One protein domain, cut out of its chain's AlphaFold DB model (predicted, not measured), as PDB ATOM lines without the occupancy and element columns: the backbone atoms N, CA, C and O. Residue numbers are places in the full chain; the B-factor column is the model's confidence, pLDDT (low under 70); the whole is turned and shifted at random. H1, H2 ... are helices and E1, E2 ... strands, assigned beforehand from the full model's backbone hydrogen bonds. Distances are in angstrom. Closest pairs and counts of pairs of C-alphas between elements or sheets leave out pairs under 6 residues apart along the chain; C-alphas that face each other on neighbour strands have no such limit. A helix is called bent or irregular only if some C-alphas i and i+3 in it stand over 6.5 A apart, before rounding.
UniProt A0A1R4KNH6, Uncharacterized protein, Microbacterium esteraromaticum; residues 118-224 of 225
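This is residues 118 to 224 of the 225 residues of an uncharacterized protein of Microbacterium esteraromaticum (UniProt A0A1R4KNH6). H1 and H2 cover one face of the antiparallel sheet E1 E2 E3 and bundle up and down with H3a; H3b folds back along H3a. The 107 printed residues hold three named strands, then three named helices. The whole is mostly helix and compact, radius of gyration of the C-alphas 13.2 A, spanning 37 by 31 by 22 A.

E2, residues 124 to 128, forms hairpins with E1, 118 to 121, N 119 to O 126 2.9 A, and E3, 137 to 139, N 138 to O 125 3.2 A. H3, 190 to 222, one helix by its hydrogen bonds, is bent, C-alphas 211 and 214 8.8 A apart, into H3a up to 211 and H3b from 214. H2, 166 to 183, touches H1, 145 to 160, and H3a, the latter closest at C-alphas 172 and 200, 5.0 A. Every O i to N i+4 pair is within hydrogen-bond range in H1, H2 and H3b, 15 of 18 in H3a, irregular with C-alphas 196 and 199 6.7 A apart.

E1 begins at C-alpha 118 (-0.167, 34.781, -7.290); H3b ends at C-alpha 222 (-13.226, 21.994, -6.266).

The printed part has no cut; pLDDT is under 70 for 33 residues, among them 118 to 143.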
ATOM      1  N   ILE A 118      -0.405  36.196  -7.536       48.22
ATOM      2  CA  ILE A 118      -0.167  34.781  -7.290       48.22
ATOM      3  C   ILE A 118      -0.211  34.077  -8.639       48.22
ATOM      4  O   ILE A 118      -1.276  33.916  -9.232       48.22
ATOM      5  N   VAL A 119       0.945  33.650  -9.132       42.78
ATOM      6  CA  VAL A 119       1.040  32.832 -10.346       42.78
ATOM      7  C   VAL A 119       1.323  31.398  -9.938       42.78
ATOM      8  O   VAL A 119       2.405  31.095  -9.435       42.78
ATOM      9  N   VAL A 120       0.372  30.502 -10.184       42.50
ATOM     10  CA  VAL A 120       0.539  29.064  -9.955       42.50
ATOM     11  C   VAL A 120       1.017  28.413 -11.251       42.50
ATOM     12  O   VAL A 120       0.367  28.543 -12.285       42.50
ATOM     13  N   ASN A 121       2.169  27.742 -11.216       37.28
ATOM     14  CA  ASN A 121       2.709  26.991 -12.347       37.28
ATOM     15  C   ASN A 121       3.097  25.575 -11.894       37.28
ATOM     16  O   ASN A 121       4.133  25.369 -11.250       37.28
ATOM     17  N   GLY A 122       2.253  24.596 -12.225       47.91
ATOM     18  CA  GLY A 122       2.441  23.205 -11.812       47.91
ATOM     19  C   GLY A 122       2.465  23.066 -10.286       47.91
ATOM     20  O   GLY A 122       1.516  23.449  -9.614       47.91
ATOM     21  N   SER A 123       3.559  22.532  -9.734       37.22
ATOM     22  CA  SER A 123       3.757  22.342  -8.283       37.22
ATOM     23  C   SER A 123       4.296  23.578  -7.546       37.22
ATOM     24  O   SER A 123       4.614  23.492  -6.361       37.22
ATOM     25  N   ASN A 124       4.468  24.707  -8.237       37.19
ATOM     26  CA  ASN A 124       5.083  25.904  -7.669       37.19
ATOM     27  C   ASN A 124       4.101  27.067  -7.679       37.19
ATOM     28  O   ASN A 124       3.397  27.283  -8.670       37.19
ATOM     29  N   VAL A 125       4.120  27.860  -6.611       46.12
ATOM     30  CA  VAL A 125       3.413  29.136  -6.576       46.12
ATOM     31  C   VAL A 125       4.415  30.269  -6.453       46.12
ATOM     32  O   VAL A 125       5.290  30.263  -5.587       46.12
ATOM     33  N   ASN A 126       4.289  31.237  -7.352       49.03
ATOM     34  CA  ASN A 126       5.024  32.486  -7.308       49.03
ATOM     35  C   ASN A 126       4.108  33.526  -6.670       49.03
ATOM     36  O   ASN A 126       3.084  33.877  -7.256       49.03
ATOM     37  N   ILE A 127       4.472  34.005  -5.484       48.56
ATOM     38  CA  ILE A 127       3.786  35.118  -4.826       48.56
ATOM     39  C   ILE A 127       4.652  36.363  -5.014       48.56
ATOM     40  O   ILE A 127       5.796  36.411  -4.559       48.56
ATOM     41  N   ALA A 128       4.120  37.371  -5.697       48.03
ATOM     42  CA  ALA A 128       4.706  38.702  -5.744       48.03
ATOM     43  C   ALA A 128       4.012  39.579  -4.691       48.03
ATOM     44  O   ALA A 128       2.838  39.917  -4.846       48.03
ATOM     45  N   LEU A 129       4.731  39.929  -3.619       40.06
ATOM     46  CA  LEU A 129       4.289  40.910  -2.623       40.06
ATOM     47  C   LEU A 129       4.921  42.276  -2.926       40.06
ATOM     48  O   LEU A 129       6.098  42.342  -3.266       40.06
ATOM     49  N   GLU A 130       4.101  43.326  -2.841       34.97
ATOM     50  CA  GLU A 130       4.389  44.758  -3.034       34.97
ATOM     51  C   GLU A 130       5.830  45.170  -3.385       34.97
ATOM     52  O   GLU A 130       6.751  45.084  -2.573       34.97
ATOM     53  N   GLY A 131       5.993  45.768  -4.572       39.78
ATOM     54  CA  GLY A 131       7.081  46.709  -4.877       39.78
ATOM     55  C   GLY A 131       8.513  46.164  -4.853       39.78
ATOM     56  O   GLY A 131       9.445  46.908  -5.152       39.78
ATOM     57  N   SER A 132       8.714  44.888  -4.540       35.25
ATOM     58  CA  SER A 132       9.999  44.210  -4.626       35.25
ATOM     59  C   SER A 132       9.860  42.935  -5.442       35.25
ATOM     60  O   SER A 132       8.882  42.202  -5.356       35.25
ATOM     61  N   THR A 133      10.858  42.750  -6.298       38.84
ATOM     62  CA  THR A 133      11.159  41.584  -7.128       38.84
ATOM     63  C   THR A 133      10.574  40.279  -6.591       38.84
ATOM     64  O   THR A 133      10.780  39.990  -5.425       38.84
ATOM     65  N   ILE A 134       9.930  39.481  -7.456       42.78
ATOM     66  CA  ILE A 134       9.476  38.094  -7.216       42.78
ATOM     67  C   ILE A 134      10.418  37.376  -6.227       42.78
ATOM     68  O   ILE A 134      11.511  36.962  -6.620       42.78
ATOM     69  N   THR A 135      10.038  37.271  -4.947       40.19
ATOM     70  CA  THR A 135      11.007  36.886  -3.901       40.19
ATOM     71  C   THR A 135      11.068  35.389  -3.642       40.19
ATOM     72  O   THR A 135      12.023  34.944  -3.013       40.19
ATOM     73  N   GLN A 136      10.121  34.566  -4.098       40.56
ATOM     74  CA  GLN A 136      10.203  33.138  -3.788       40.56
ATOM     75  C   GLN A 136       9.321  32.274  -4.689       40.56
ATOM     76  O   GLN A 136       8.104  32.437  -4.743       40.56
ATOM     77  N   GLN A 137       9.953  31.301  -5.349       43.72
ATOM     78  CA  GLN A 137       9.287  30.053  -5.706       43.72
ATOM     79  C   GLN A 137       9.047  29.332  -4.384       43.72
ATOM     80  O   GLN A 137       9.994  28.792  -3.805       43.72
ATOM     81  N   VAL A 138       7.827  29.395  -3.853       50.09
ATOM     82  CA  VAL A 138       7.522  28.659  -2.630       50.09
ATOM     83  C   VAL A 138       7.059  27.263  -3.043       50.09
ATOM     84  O   VAL A 138       6.049  27.150  -3.749       50.09
ATOM     85  N   PRO A 139       7.796  26.196  -2.685       50.91
ATOM     86  CA  PRO A 139       7.317  24.844  -2.919       50.91
ATOM     87  C   PRO A 139       6.043  24.638  -2.095       50.91
ATOM     88  O   PRO A 139       6.045  24.839  -0.881       50.91
ATOM     89  N   VAL A 140       4.949  24.266  -2.759       59.56
ATOM     90  CA  VAL A 140       3.703  23.904  -2.073       59.56
ATOM     91  C   VAL A 140       3.924  22.583  -1.344       59.56
ATOM     92  O   VAL A 140       4.601  21.691  -1.863       59.56
ATOM     93  N   ALA A 141       3.371  22.446  -0.140       62.56
ATOM     94  CA  ALA A 141       3.433  21.187   0.583       62.56
ATOM     95  C   ALA A 141       2.750  20.069  -0.220       62.56
ATOM     96  O   ALA A 141       1.683  20.266  -0.808       62.56
ATOM     97  N   ALA A 142       3.357  18.881  -0.210       58.72
ATOM     98  CA  ALA A 142       2.835  17.724  -0.929       58.72
ATOM     99  C   ALA A 142       1.382  17.424  -0.516       58.72
ATOM    100  O   ALA A 142       1.092  17.253   0.669       58.72
ATOM    101  N   GLY A 143       0.476  17.347  -1.492       66.62
ATOM    102  CA  GLY A 143      -0.961  17.143  -1.291       66.62
ATOM    103  C   GLY A 143      -1.813  18.415  -1.375       66.62
ATOM    104  O   GLY A 143      -3.039  18.303  -1.394       66.62
ATOM    105  N   TYR A 144      -1.205  19.601  -1.469       72.19
ATOM    106  CA  TYR A 144      -1.911  20.884  -1.598       72.19
ATOM    107  C   TYR A 144      -1.747  21.544  -2.974       72.19
ATOM    108  O   TYR A 144      -2.279  22.627  -3.210       72.19
ATOM    109  N   GLU A 145      -1.075  20.889  -3.923       67.44
ATOM    110  CA  GLU A 145      -0.825  21.419  -5.267       67.44
ATOM    111  C   GLU A 145      -2.130  21.642  -6.039       67.44
ATOM    112  O   GLU A 145      -2.302  22.670  -6.689       67.44
ATOM    113  N   GLN A 146      -3.086  20.713  -5.919       69.50
ATOM    114  CA  GLN A 146      -4.405  20.852  -6.549       69.50
ATOM    115  C   GLN A 146      -5.216  22.002  -5.943       69.50
ATOM    116  O   GLN A 146      -5.954  22.673  -6.663       69.50
ATOM    117  N   LEU A 147      -5.066  22.251  -4.637       77.81
ATOM    118  CA  LEU A 147      -5.708  23.382  -3.976       77.81
ATOM    119  C   LEU A 147      -5.106  24.701  -4.466       77.81
ATOM    120  O   LEU A 147      -5.849  25.617  -4.808       77.81
ATOM    121  N   ALA A 148      -3.776  24.783  -4.537       72.00
ATOM    122  CA  ALA A 148      -3.083  25.954  -5.056       72.00
ATOM    123  C   ALA A 148      -3.501  26.259  -6.505       72.00
ATOM    124  O   ALA A 148      -3.880  27.392  -6.794       72.00
ATOM    125  N   ASP A 149      -3.530  25.254  -7.390       68.88
ATOM    126  CA  ASP A 149      -4.004  25.407  -8.777       68.88
ATOM    127  C   ASP A 149      -5.458  25.898  -8.841       68.88
ATOM    128  O   ASP A 149      -5.763  26.868  -9.540       68.88
ATOM    129  N   ALA A 150      -6.357  25.284  -8.065       76.75
ATOM    130  CA  ALA A 150      -7.764  25.675  -8.026       76.75
ATOM    131  C   ALA A 150      -7.952  27.125  -7.551       76.75
ATOM    132  O   ALA A 150      -8.776  27.853  -8.106       76.75
ATOM    133  N   VAL A 151      -7.169  27.568  -6.564       79.19
ATOM    134  CA  VAL A 151      -7.185  28.945  -6.048       79.19
ATOM    135  C   VAL A 151      -6.647  29.936  -7.082       79.19
ATOM    136  O   VAL A 151      -7.267  30.976  -7.299       79.19
ATOM    137  N   GLY A 152      -5.557  29.603  -7.780       72.00
ATOM    138  CA  GLY A 152      -5.023  30.439  -8.860       72.00
ATOM    139  C   GLY A 152      -6.023  30.612 -10.007       72.00
ATOM    140  O   GLY A 152      -6.264  31.723 -10.479       72.00
ATOM    141  N   ARG A 153      -6.685  29.522 -10.410       73.88
ATOM    142  CA  ARG A 153      -7.727  29.544 -11.448       73.88
ATOM    143  C   ARG A 153      -8.981  30.296 -11.011       73.88
ATOM    144  O   ARG A 153      -9.600  30.962 -11.838       73.88
ATOM    145  N   ALA A 154      -9.350  30.203  -9.734       78.12
ATOM    146  CA  ALA A 154     -10.445  30.974  -9.155       78.12
ATOM    147  C   ALA A 154     -10.179  32.479  -9.228       78.12
ATOM    148  O   ALA A 154     -11.035  33.218  -9.713       78.12
ATOM    149  N   LEU A 155      -8.993  32.919  -8.802       79.19
ATOM    150  CA  LEU A 155      -8.622  34.330  -8.828       79.19
ATOM    151  C   LEU A 155      -8.577  34.875 -10.261       79.19
ATOM    152  O   LEU A 155      -9.194  35.899 -10.538       79.19
ATOM    153  N   ALA A 156      -7.950  34.146 -11.190       74.06
ATOM    154  CA  ALA A 156      -7.895  34.548 -12.597       74.06
ATOM    155  C   ALA A 156      -9.295  34.685 -13.226       74.06
ATOM    156  O   ALA A 156      -9.544  35.602 -14.008       74.06
ATOM    157  N   LEU A 157     -10.227  33.792 -12.874       76.44
ATOM    158  CA  LEU A 157     -11.607  33.876 -13.345       76.44
ATOM    159  C   LEU A 157     -12.339  35.093 -12.764       76.44
ATOM    160  O   LEU A 157     -13.071  35.757 -13.496       76.44
ATOM    161  N   ILE A 158     -12.151  35.383 -11.474       78.38
ATOM    162  CA  ILE A 158     -12.724  36.564 -10.812       78.38
ATOM    163  C   ILE A 158     -12.221  37.840 -11.495       78.38
ATOM    164  O   ILE A 158     -13.033  38.650 -11.927       78.38
ATOM    165  N   GLU A 159     -10.908  37.988 -11.678       79.00
ATOM    166  CA  GLU A 159     -10.308  39.188 -12.283       79.00
ATOM    167  C   GLU A 159     -10.718  39.388 -13.752       79.00
ATOM    168  O   GLU A 159     -10.842  40.521 -14.220       79.00
ATOM    169  N   ALA A 160     -10.979  38.302 -14.485       76.12
ATOM    170  CA  ALA A 160     -11.474  38.363 -15.858       76.12
ATOM    171  C   ALA A 160     -12.983  38.665 -15.958       76.12
ATOM    172  O   ALA A 160     -13.468  39.049 -17.028       76.12
ATOM    173  N   THR A 161     -13.745  38.482 -14.875       77.12
ATOM    174  CA  THR A 161     -15.202  38.645 -14.884       77.12
ATOM    175  C   THR A 161     -15.578  40.112 -14.703       77.12
ATOM    176  O   THR A 161     -15.323  40.731 -13.676       77.12
ATOM    177  N   GLN A 162     -16.232  40.676 -15.716       75.88
ATOM    178  CA  GLN A 162     -16.736  42.048 -15.662       75.88
ATOM    179  C   GLN A 162     -17.938  42.159 -14.713       75.88
ATOM    180  O   GLN A 162     -18.785  41.269 -14.667       75.88
ATOM    181  N   GLY A 163     -18.043  43.284 -13.999       75.69
ATOM    182  CA  GLY A 163     -19.185  43.577 -13.124       75.69
ATOM    183  C   GLY A 163     -19.079  43.022 -11.701       75.69
ATOM    184  O   GLY A 163     -20.071  43.063 -10.979       75.69
ATOM    185  N   ILE A 164     -17.909  42.521 -11.300       80.19
ATOM    186  CA  ILE A 164     -17.589  42.259  -9.891       80.19
ATOM    187  C   ILE A 164     -17.108  43.563  -9.253       80.19
ATOM    188  O   ILE A 164     -16.413  44.354  -9.895       80.19
ATOM    189  N   ASP A 165     -17.504  43.788  -8.003       81.12
ATOM    190  CA  ASP A 165     -17.052  44.942  -7.236       81.12
ATOM    191  C   ASP A 165     -15.516  44.898  -7.062       81.12
ATOM    192  O   ASP A 165     -14.980  43.853  -6.685       81.12
ATOM    193  N   PRO A 166     -14.779  45.989  -7.340       74.44
ATOM    194  CA  PRO A 166     -13.332  46.037  -7.131       74.44
ATOM    195  C   PRO A 166     -12.891  45.640  -5.714       74.44
ATOM    196  O   PRO A 166     -11.888  44.942  -5.575       74.44
ATOM    197  N   ASP A 167     -13.662  45.993  -4.683       76.62
ATOM    198  CA  ASP A 167     -13.361  45.634  -3.293       76.62
ATOM    199  C   ASP A 167     -13.530  44.117  -3.063       76.62
ATOM    200  O   ASP A 167     -12.789  43.507  -2.290       76.62
ATOM    201  N   GLU A 168     -14.466  43.469  -3.771       80.06
ATOM    202  CA  GLU A 168     -14.608  42.004  -3.775       80.06
ATOM    203  C   GLU A 168     -13.419  41.327  -4.469       80.06
ATOM    204  O   GLU A 168     -12.920  40.304  -3.990       80.06
ATOM    205  N   VAL A 169     -12.939  41.895  -5.579       76.31
ATOM    206  CA  VAL A 169     -11.749  41.392  -6.283       76.31
ATOM    207  C   VAL A 169     -10.513  41.486  -5.386       76.31
ATOM    208  O   VAL A 169      -9.758  40.516  -5.279       76.31
ATOM    209  N   ASP A 170     -10.330  42.605  -4.685       73.88
ATOM    210  CA  ASP A 170      -9.203  42.793  -3.770       73.88
ATOM    211  C   ASP A 170      -9.286  41.850  -2.556       73.88
ATOM    212  O   ASP A 170      -8.289  41.210  -2.203       73.88
ATOM    213  N   ALA A 171     -10.476  41.649  -1.984       77.19
ATOM    214  CA  ALA A 171     -10.687  40.666  -0.920       77.19
ATOM    215  C   ALA A 171     -10.405  39.221  -1.381       77.19
ATOM    216  O   ALA A 171      -9.845  38.415  -0.630       77.19
ATOM    217  N   ALA A 172     -10.765  38.870  -2.621       80.75
ATOM    218  CA  ALA A 172     -10.451  37.564  -3.200       80.75
ATOM    219  C   ALA A 172      -8.941  37.368  -3.392       80.75
ATOM    220  O   ALA A 172      -8.425  36.275  -3.140       80.75
ATOM    221  N   ARG A 173      -8.227  38.422  -3.797       72.88
ATOM    222  CA  ARG A 173      -6.768  38.418  -3.964       72.88
ATOM    223  C   ARG A 173      -6.041  38.220  -2.635       72.88
ATOM    224  O   ARG A 173      -5.138  37.383  -2.547       72.88
ATOM    225  N   GLU A 174      -6.443  38.946  -1.596       75.25
ATOM    226  CA  GLU A 174      -5.887  38.784  -0.248       75.25
ATOM    227  C   GLU A 174      -6.115  37.354   0.261       75.25
ATOM    228  O   GLU A 174      -5.177  36.671   0.676       75.25
ATOM    229  N   ALA A 175      -7.345  36.850   0.131       80.56
ATOM    230  CA  ALA A 175      -7.693  35.493   0.532       80.56
ATOM    231  C   ALA A 175      -6.875  34.430  -0.220       80.56
ATOM    232  O   ALA A 175      -6.361  33.501   0.403       80.56
ATOM    233  N   ALA A 176      -6.695  34.573  -1.537       79.06
ATOM    234  CA  ALA A 176      -5.863  33.666  -2.327       79.06
ATOM    235  C   ALA A 176      -4.408  33.648  -1.843       79.06
ATOM    236  O   ALA A 176      -3.803  32.576  -1.777       79.06
ATOM    237  N   THR A 177      -3.870  34.810  -1.457       74.25
ATOM    238  CA  THR A 177      -2.475  34.943  -1.001       74.25
ATOM    239  C   THR A 177      -2.280  34.151   0.275       74.25
ATOM    240  O   THR A 177      -1.427  33.267   0.341       74.25
ATOM    241  N   LEU A 178      -3.164  34.373   1.245       79.50
ATOM    242  CA  LEU A 178      -3.136  33.682   2.527       79.50
ATOM    243  C   LEU A 178      -3.324  32.164   2.376       79.50
ATOM    244  O   LEU A 178      -2.710  31.396   3.115       79.50
ATOM    245  N   VAL A 179      -4.153  31.706   1.428       82.75
ATOM    246  CA  VAL A 179      -4.334  30.266   1.166       82.75
ATOM    247  C   VAL A 179      -3.042  29.634   0.663       82.75
ATOM    248  O   VAL A 179      -2.660  28.566   1.137       82.75
ATOM    249  N   VAL A 180      -2.362  30.280  -0.283       75.75
ATOM    250  CA  VAL A 180      -1.098  29.771  -0.820       75.75
ATOM    251  C   VAL A 180      -0.003  29.798   0.240       75.75
ATOM    252  O   VAL A 180       0.725  28.816   0.371       75.75
ATOM    253  N   GLU A 181       0.105  30.876   1.013       75.00
ATOM    254  CA  GLU A 181       1.075  30.976   2.108       75.00
ATOM    255  C   GLU A 181       0.868  29.877   3.155       75.00
ATOM    256  O   GLU A 181       1.834  29.289   3.636       75.00
ATOM    257  N   GLU A 182      -0.383  29.559   3.491       80.25
ATOM    258  CA  GLU A 182      -0.712  28.458   4.394       80.25
ATOM    259  C   GLU A 182      -0.377  27.092   3.773       80.25
ATOM    260  O   GLU A 182       0.224  26.250   4.438       80.25
ATOM    261  N   ALA A 183      -0.694  26.884   2.489       79.69
ATOM    262  CA  ALA A 183      -0.397  25.653   1.749       79.69
ATOM    263  C   ALA A 183       1.110  25.418   1.521       79.69
ATOM    264  O   ALA A 183       1.540  24.291   1.280       79.69
ATOM    265  N   ALA A 184       1.913  26.473   1.597       75.06
ATOM    266  CA  ALA A 184       3.364  26.440   1.485       75.06
ATOM    267  C   ALA A 184       4.094  26.074   2.791       75.06
ATOM    268  O   ALA A 184       5.308  25.854   2.783       75.06
ATOM    269  N   LYS A 185       3.398  26.041   3.933       74.94
ATOM    270  CA  LYS A 185       4.016  25.691   5.218       74.94
ATOM    271  C   LYS A 185       4.421  24.222   5.240       74.94
ATOM    272  O   LYS A 185       3.771  23.379   4.635       74.94
ATOM    273  N   THR A 186       5.451  23.894   6.022       71.06
ATOM    274  CA  THR A 186       5.866  22.499   6.257       71.06
ATOM    275  C   THR A 186       4.724  21.636   6.805       71.06
ATOM    276  O   THR A 186       4.623  20.461   6.468       71.06
ATOM    277  N   GLU A 187       3.855  22.231   7.626       76.00
ATOM    278  CA  GLU A 187       2.643  21.610   8.162       76.00
ATOM    279  C   GLU A 187       1.454  22.571   7.960       76.00
ATOM    280  O   GLU A 187       1.197  23.410   8.827       76.00
ATOM    281  N   PRO A 188       0.753  22.511   6.812       81.00
ATOM    282  CA  PRO A 188      -0.412  23.359   6.554       81.00
ATOM    283  C   PRO A 188      -1.585  23.031   7.489       81.00
ATOM    284  O   PRO A 188      -1.922  21.859   7.677       81.00
ATOM    285  N   ASP A 189      -2.269  24.046   8.029       86.00
ATOM    286  CA  ASP A 189      -3.465  23.848   8.853       86.00
ATOM    287  C   ASP A 189      -4.747  23.832   7.988       86.00
ATOM    288  O   ASP A 189      -5.211  24.875   7.503       86.00
ATOM    289  N   PRO A 190      -5.427  22.676   7.846       83.12
ATOM    290  CA  PRO A 190      -6.650  22.566   7.051       83.12
ATOM    291  C   PRO A 190      -7.820  23.400   7.597       83.12
ATOM    292  O   PRO A 190      -8.753  23.718   6.855       83.12
ATOM    293  N   ARG A 191      -7.825  23.761   8.886       87.62
ATOM    294  CA  ARG A 191      -8.858  24.627   9.481       87.62
ATOM    295  C   ARG A 191      -8.650  26.082   9.093       87.62
ATOM    296  O   ARG A 191      -9.640  26.796   8.925       87.62
ATOM    297  N   VAL A 192      -7.397  26.509   8.962       86.62
ATOM    298  CA  VAL A 192      -7.039  27.848   8.488       86.62
ATOM    299  C   VAL A 192      -7.382  27.956   7.006       86.62
ATOM    300  O   VAL A 192      -8.173  28.824   6.644       86.62
ATOM    301  N   LEU A 193      -6.954  26.990   6.186       86.25
ATOM    302  CA  LEU A 193      -7.289  26.928   4.757       86.25
ATOM    303  C   LEU A 193      -8.800  27.019   4.504       86.25
ATOM    304  O   LEU A 193      -9.252  27.847   3.719       86.25
ATOM    305  N   LYS A 194      -9.619  26.249   5.233       87.50
ATOM    306  CA  LYS A 194     -11.086  26.300   5.091       87.50
ATOM    307  C   LYS A 194     -11.683  27.678   5.363       87.50
ATOM    308  O   LYS A 194     -12.659  28.037   4.712       87.50
ATOM    309  N   LYS A 195     -11.139  28.428   6.325       88.31
ATOM    310  CA  LYS A 195     -11.599  29.791   6.629       88.31
ATOM    311  C   LYS A 195     -11.173  30.769   5.540       88.31
ATOM    312  O   LYS A 195     -11.989  31.578   5.113       88.31
ATOM    313  N   LEU A 196      -9.932  30.651   5.076       87.94
ATOM    314  CA  LEU A 196      -9.362  31.507   4.037       87.94
ATOM    315  C   LEU A 196     -10.009  31.288   2.661       87.94
ATOM    316  O   LEU A 196     -10.042  32.200   1.847       87.94
ATOM    317  N   LEU A 197     -10.599  30.117   2.411       89.81
ATOM    318  CA  LEU A 197     -11.355  29.843   1.186       89.81
ATOM    319  C   LEU A 197     -12.755  30.482   1.153       89.81
ATOM    320  O   LEU A 197     -13.366  30.535   0.085       89.81
ATOM    321  N   LEU A 198     -13.305  30.944   2.283       88.75
ATOM    322  CA  LEU A 198     -14.674  31.480   2.327       88.75
ATOM    323  C   LEU A 198     -14.862  32.752   1.479       88.75
ATOM    324  O   LEU A 198     -15.823  32.776   0.707       88.75
ATOM    325  N   PRO A 199     -13.979  33.770   1.549       85.06
ATOM    326  CA  PRO A 199     -14.098  34.964   0.712       85.06
ATOM    327  C   PRO A 199     -14.014  34.627  -0.779       85.06
ATOM    328  O   PRO A 199     -14.890  35.018  -1.543       85.06
ATOM    329  N   LEU A 200     -13.047  33.788  -1.177       85.50
ATOM    330  CA  LEU A 200     -12.901  33.305  -2.557       85.50
ATOM    331  C   LEU A 200     -14.178  32.648  -3.086       85.50
ATOM    332  O   LEU A 200     -14.582  32.884  -4.221       85.50
ATOM    333  N   ARG A 201     -14.849  31.845  -2.258       86.75
ATOM    334  CA  ARG A 201     -16.113  31.194  -2.630       86.75
ATOM    335  C   ARG A 201     -17.260  32.192  -2.760       86.75
ATOM    336  O   ARG A 201     -18.084  32.041  -3.660       86.75
ATOM    337  N   GLY A 202     -17.313  33.199  -1.889       87.81
ATOM    338  CA  GLY A 202     -18.291  34.285  -1.975       87.81
ATOM    339  C   GLY A 202     -18.163  35.051  -3.290       87.81
ATOM    340  O   GLY A 202     -19.133  35.158  -4.039       87.81
ATOM    341  N   VAL A 203     -16.944  35.470  -3.626       86.25
ATOM    342  CA  VAL A 203     -16.670  36.246  -4.844       86.25
ATOM    343  C   VAL A 203     -16.810  35.389  -6.105       86.25
ATOM    344  O   VAL A 203     -17.381  35.840  -7.090       86.25
ATOM    345  N   LEU A 204     -16.429  34.107  -6.077       84.12
ATOM    346  CA  LEU A 204     -16.740  33.177  -7.173       84.12
ATOM    347  C   LEU A 204     -18.247  32.992  -7.384       84.12
ATOM    348  O   LEU A 204     -18.686  32.782  -8.513       84.12
ATOM    349  N   THR A 205     -19.050  33.051  -6.319       86.38
ATOM    350  CA  THR A 205     -20.515  32.985  -6.432       86.38
ATOM    351  C   THR A 205     -21.055  34.260  -7.079       86.38
ATOM    352  O   THR A 205     -21.916  34.179  -7.955       86.38
ATOM    353  N   SER A 206     -20.505  35.423  -6.712       82.69
ATOM    354  CA  SER A 206     -20.749  36.705  -7.391       82.69
ATOM    355  C   SER A 206     -20.405  36.599  -8.887       82.69
ATOM    356  O   SER A 206     -21.261  36.818  -9.744       82.69
ATOM    357  N   ALA A 207     -19.215  36.082  -9.218       79.25
ATOM    358  CA  ALA A 207     -18.759  35.851 -10.591       79.25
ATOM    359  C   ALA A 207     -19.673  34.900 -11.385       79.25
ATOM    360  O   ALA A 207     -19.991  35.152 -12.551       79.25
ATOM    361  N   ALA A 208     -20.123  33.807 -10.760       81.81
ATOM    362  CA  ALA A 208     -21.043  32.852 -11.372       81.81
ATOM    363  C   ALA A 208     -22.356  33.527 -11.796       81.81
ATOM    364  O   ALA A 208     -22.851  33.257 -12.893       81.81
ATOM    365  N   ASN A 209     -22.867  34.440 -10.965       79.44
ATOM    366  CA  ASN A 209     -24.082  35.211 -11.227       79.44
ATOM    367  C   ASN A 209     -23.873  36.327 -12.268       79.44
ATOM    368  O   ASN A 209     -24.813  36.662 -12.986       79.44
ATOM    369  N   SER A 210     -22.651  36.853 -12.399       72.88
ATOM    370  CA  SER A 210     -22.284  37.918 -13.350       72.88
ATOM    371  C   SER A 210     -21.895  37.424 -14.753       72.88
ATOM    372  O   SER A 210     -21.552  38.228 -15.616       72.88
ATOM    373  N   GLY A 211     -21.976  36.114 -15.023       63.91
ATOM    374  CA  GLY A 211     -21.792  35.544 -16.368       63.91
ATOM    375  C   GLY A 211     -20.683  34.496 -16.503       63.91
ATOM    376  O   GLY A 211     -20.574  33.878 -17.560       63.91
ATOM    377  N   ALA A 212     -19.908  34.218 -15.446       65.25
ATOM    378  CA  ALA A 212     -18.876  33.168 -15.449       65.25
ATOM    379  C   ALA A 212     -19.440  31.735 -15.279       65.25
ATOM    380  O   ALA A 212     -18.715  30.745 -15.438       65.25
ATOM    381  N   GLY A 213     -20.738  31.619 -14.969       66.25
ATOM    382  CA  GLY A 213     -21.587  30.427 -15.080       66.25
ATOM    383  C   GLY A 213     -20.940  29.089 -14.697       66.25
ATOM    384  O   GLY A 213     -20.780  28.757 -13.520       66.25
ATOM    385  N   ALA A 214     -20.617  28.274 -15.705       72.44
ATOM    386  CA  ALA A 214     -20.160  26.896 -15.513       72.44
ATOM    387  C   ALA A 214     -18.722  26.791 -14.976       72.44
ATOM    388  O   ALA A 214     -18.437  25.908 -14.165       72.44
ATOM    389  N   ALA A 215     -17.826  27.696 -15.386       73.25
ATOM    390  CA  ALA A 215     -16.429  27.681 -14.950       73.25
ATOM    391  C   ALA A 215     -16.308  28.045 -13.462       73.25
ATOM    392  O   ALA A 215     -15.620  27.354 -12.709       73.25
ATOM    393  N   ALA A 216     -17.053  29.064 -13.022       75.38
ATOM    394  CA  ALA A 216     -17.091  29.472 -11.619       75.38
ATOM    395  C   ALA A 216     -17.699  28.379 -10.727       75.38
ATOM    396  O   ALA A 216     -17.141  28.043  -9.687       75.38
ATOM    397  N   SER A 217     -18.793  27.750 -11.166       76.19
ATOM    398  CA  SER A 217     -19.462  26.678 -10.413       76.19
ATOM    399  C   SER A 217     -18.586  25.428 -10.230       76.19
ATOM    400  O   SER A 217     -18.587  24.809  -9.161       76.19
ATOM    401  N   ALA A 218     -17.802  25.069 -11.252       76.56
ATOM    402  CA  ALA A 218     -16.845  23.968 -11.172       76.56
ATOM    403  C   ALA A 218     -15.737  24.261 -10.148       76.56
ATOM    404  O   ALA A 218     -15.438  23.412  -9.307       76.56
ATOM    405  N   LEU A 219     -15.194  25.483 -10.158       79.56
ATOM    406  CA  LEU A 219     -14.164  25.911  -9.210       79.56
ATOM    407  C   LEU A 219     -14.698  25.994  -7.778       79.56
ATOM    408  O   LEU A 219     -14.027  25.527  -6.863       79.56
ATOM    409  N   ILE A 220     -15.930  26.474  -7.568       81.69
ATOM    410  CA  ILE A 220     -16.572  26.452  -6.241       81.69
ATOM    411  C   ILE A 220     -16.579  25.029  -5.682       81.69
ATOM    412  O   ILE A 220     -16.204  24.846  -4.529       81.69
ATOM    413  N   THR A 221     -16.960  24.039  -6.498       80.50
ATOM    414  CA  THR A 221     -17.019  22.624  -6.096       80.50
ATOM    415  C   THR A 221     -15.638  22.080  -5.734       80.50
ATOM    416  O   THR A 221     -15.499  21.427  -4.703       80.50
ATOM    417  N   GLN A 222     -14.613  22.400  -6.530       79.00
ATOM    418  CA  GLN A 222     -13.226  21.994  -6.266       79.00
ATOM    419  C   GLN A 222     -12.663  22.611  -4.979       79.00
ATOM    420  O   GLN A 222     -11.888  21.963  -4.290       79.00
ATOM    421  N   LEU A 223     -13.096  23.817  -4.604       80.00
ATOM    422  CA  LEU A 223     -12.727  24.442  -3.328       80.00
ATOM    423  C   LEU A 223     -13.525  23.895  -2.120       80.00
ATOM    424  O   LEU A 223     -13.308  24.341  -0.989       80.00
ATOM    425  N   MET A 224     -14.485  22.978  -2.324       69.00
ATOM    426  CA  MET A 224     -15.229  22.306  -1.239       69.00
ATOM    427  C   MET A 224     -14.652  20.948  -0.840       69.00
ATOM    428  O   MET A 224     -14.967  20.473   0.255       69.00
TER     429      MET A 224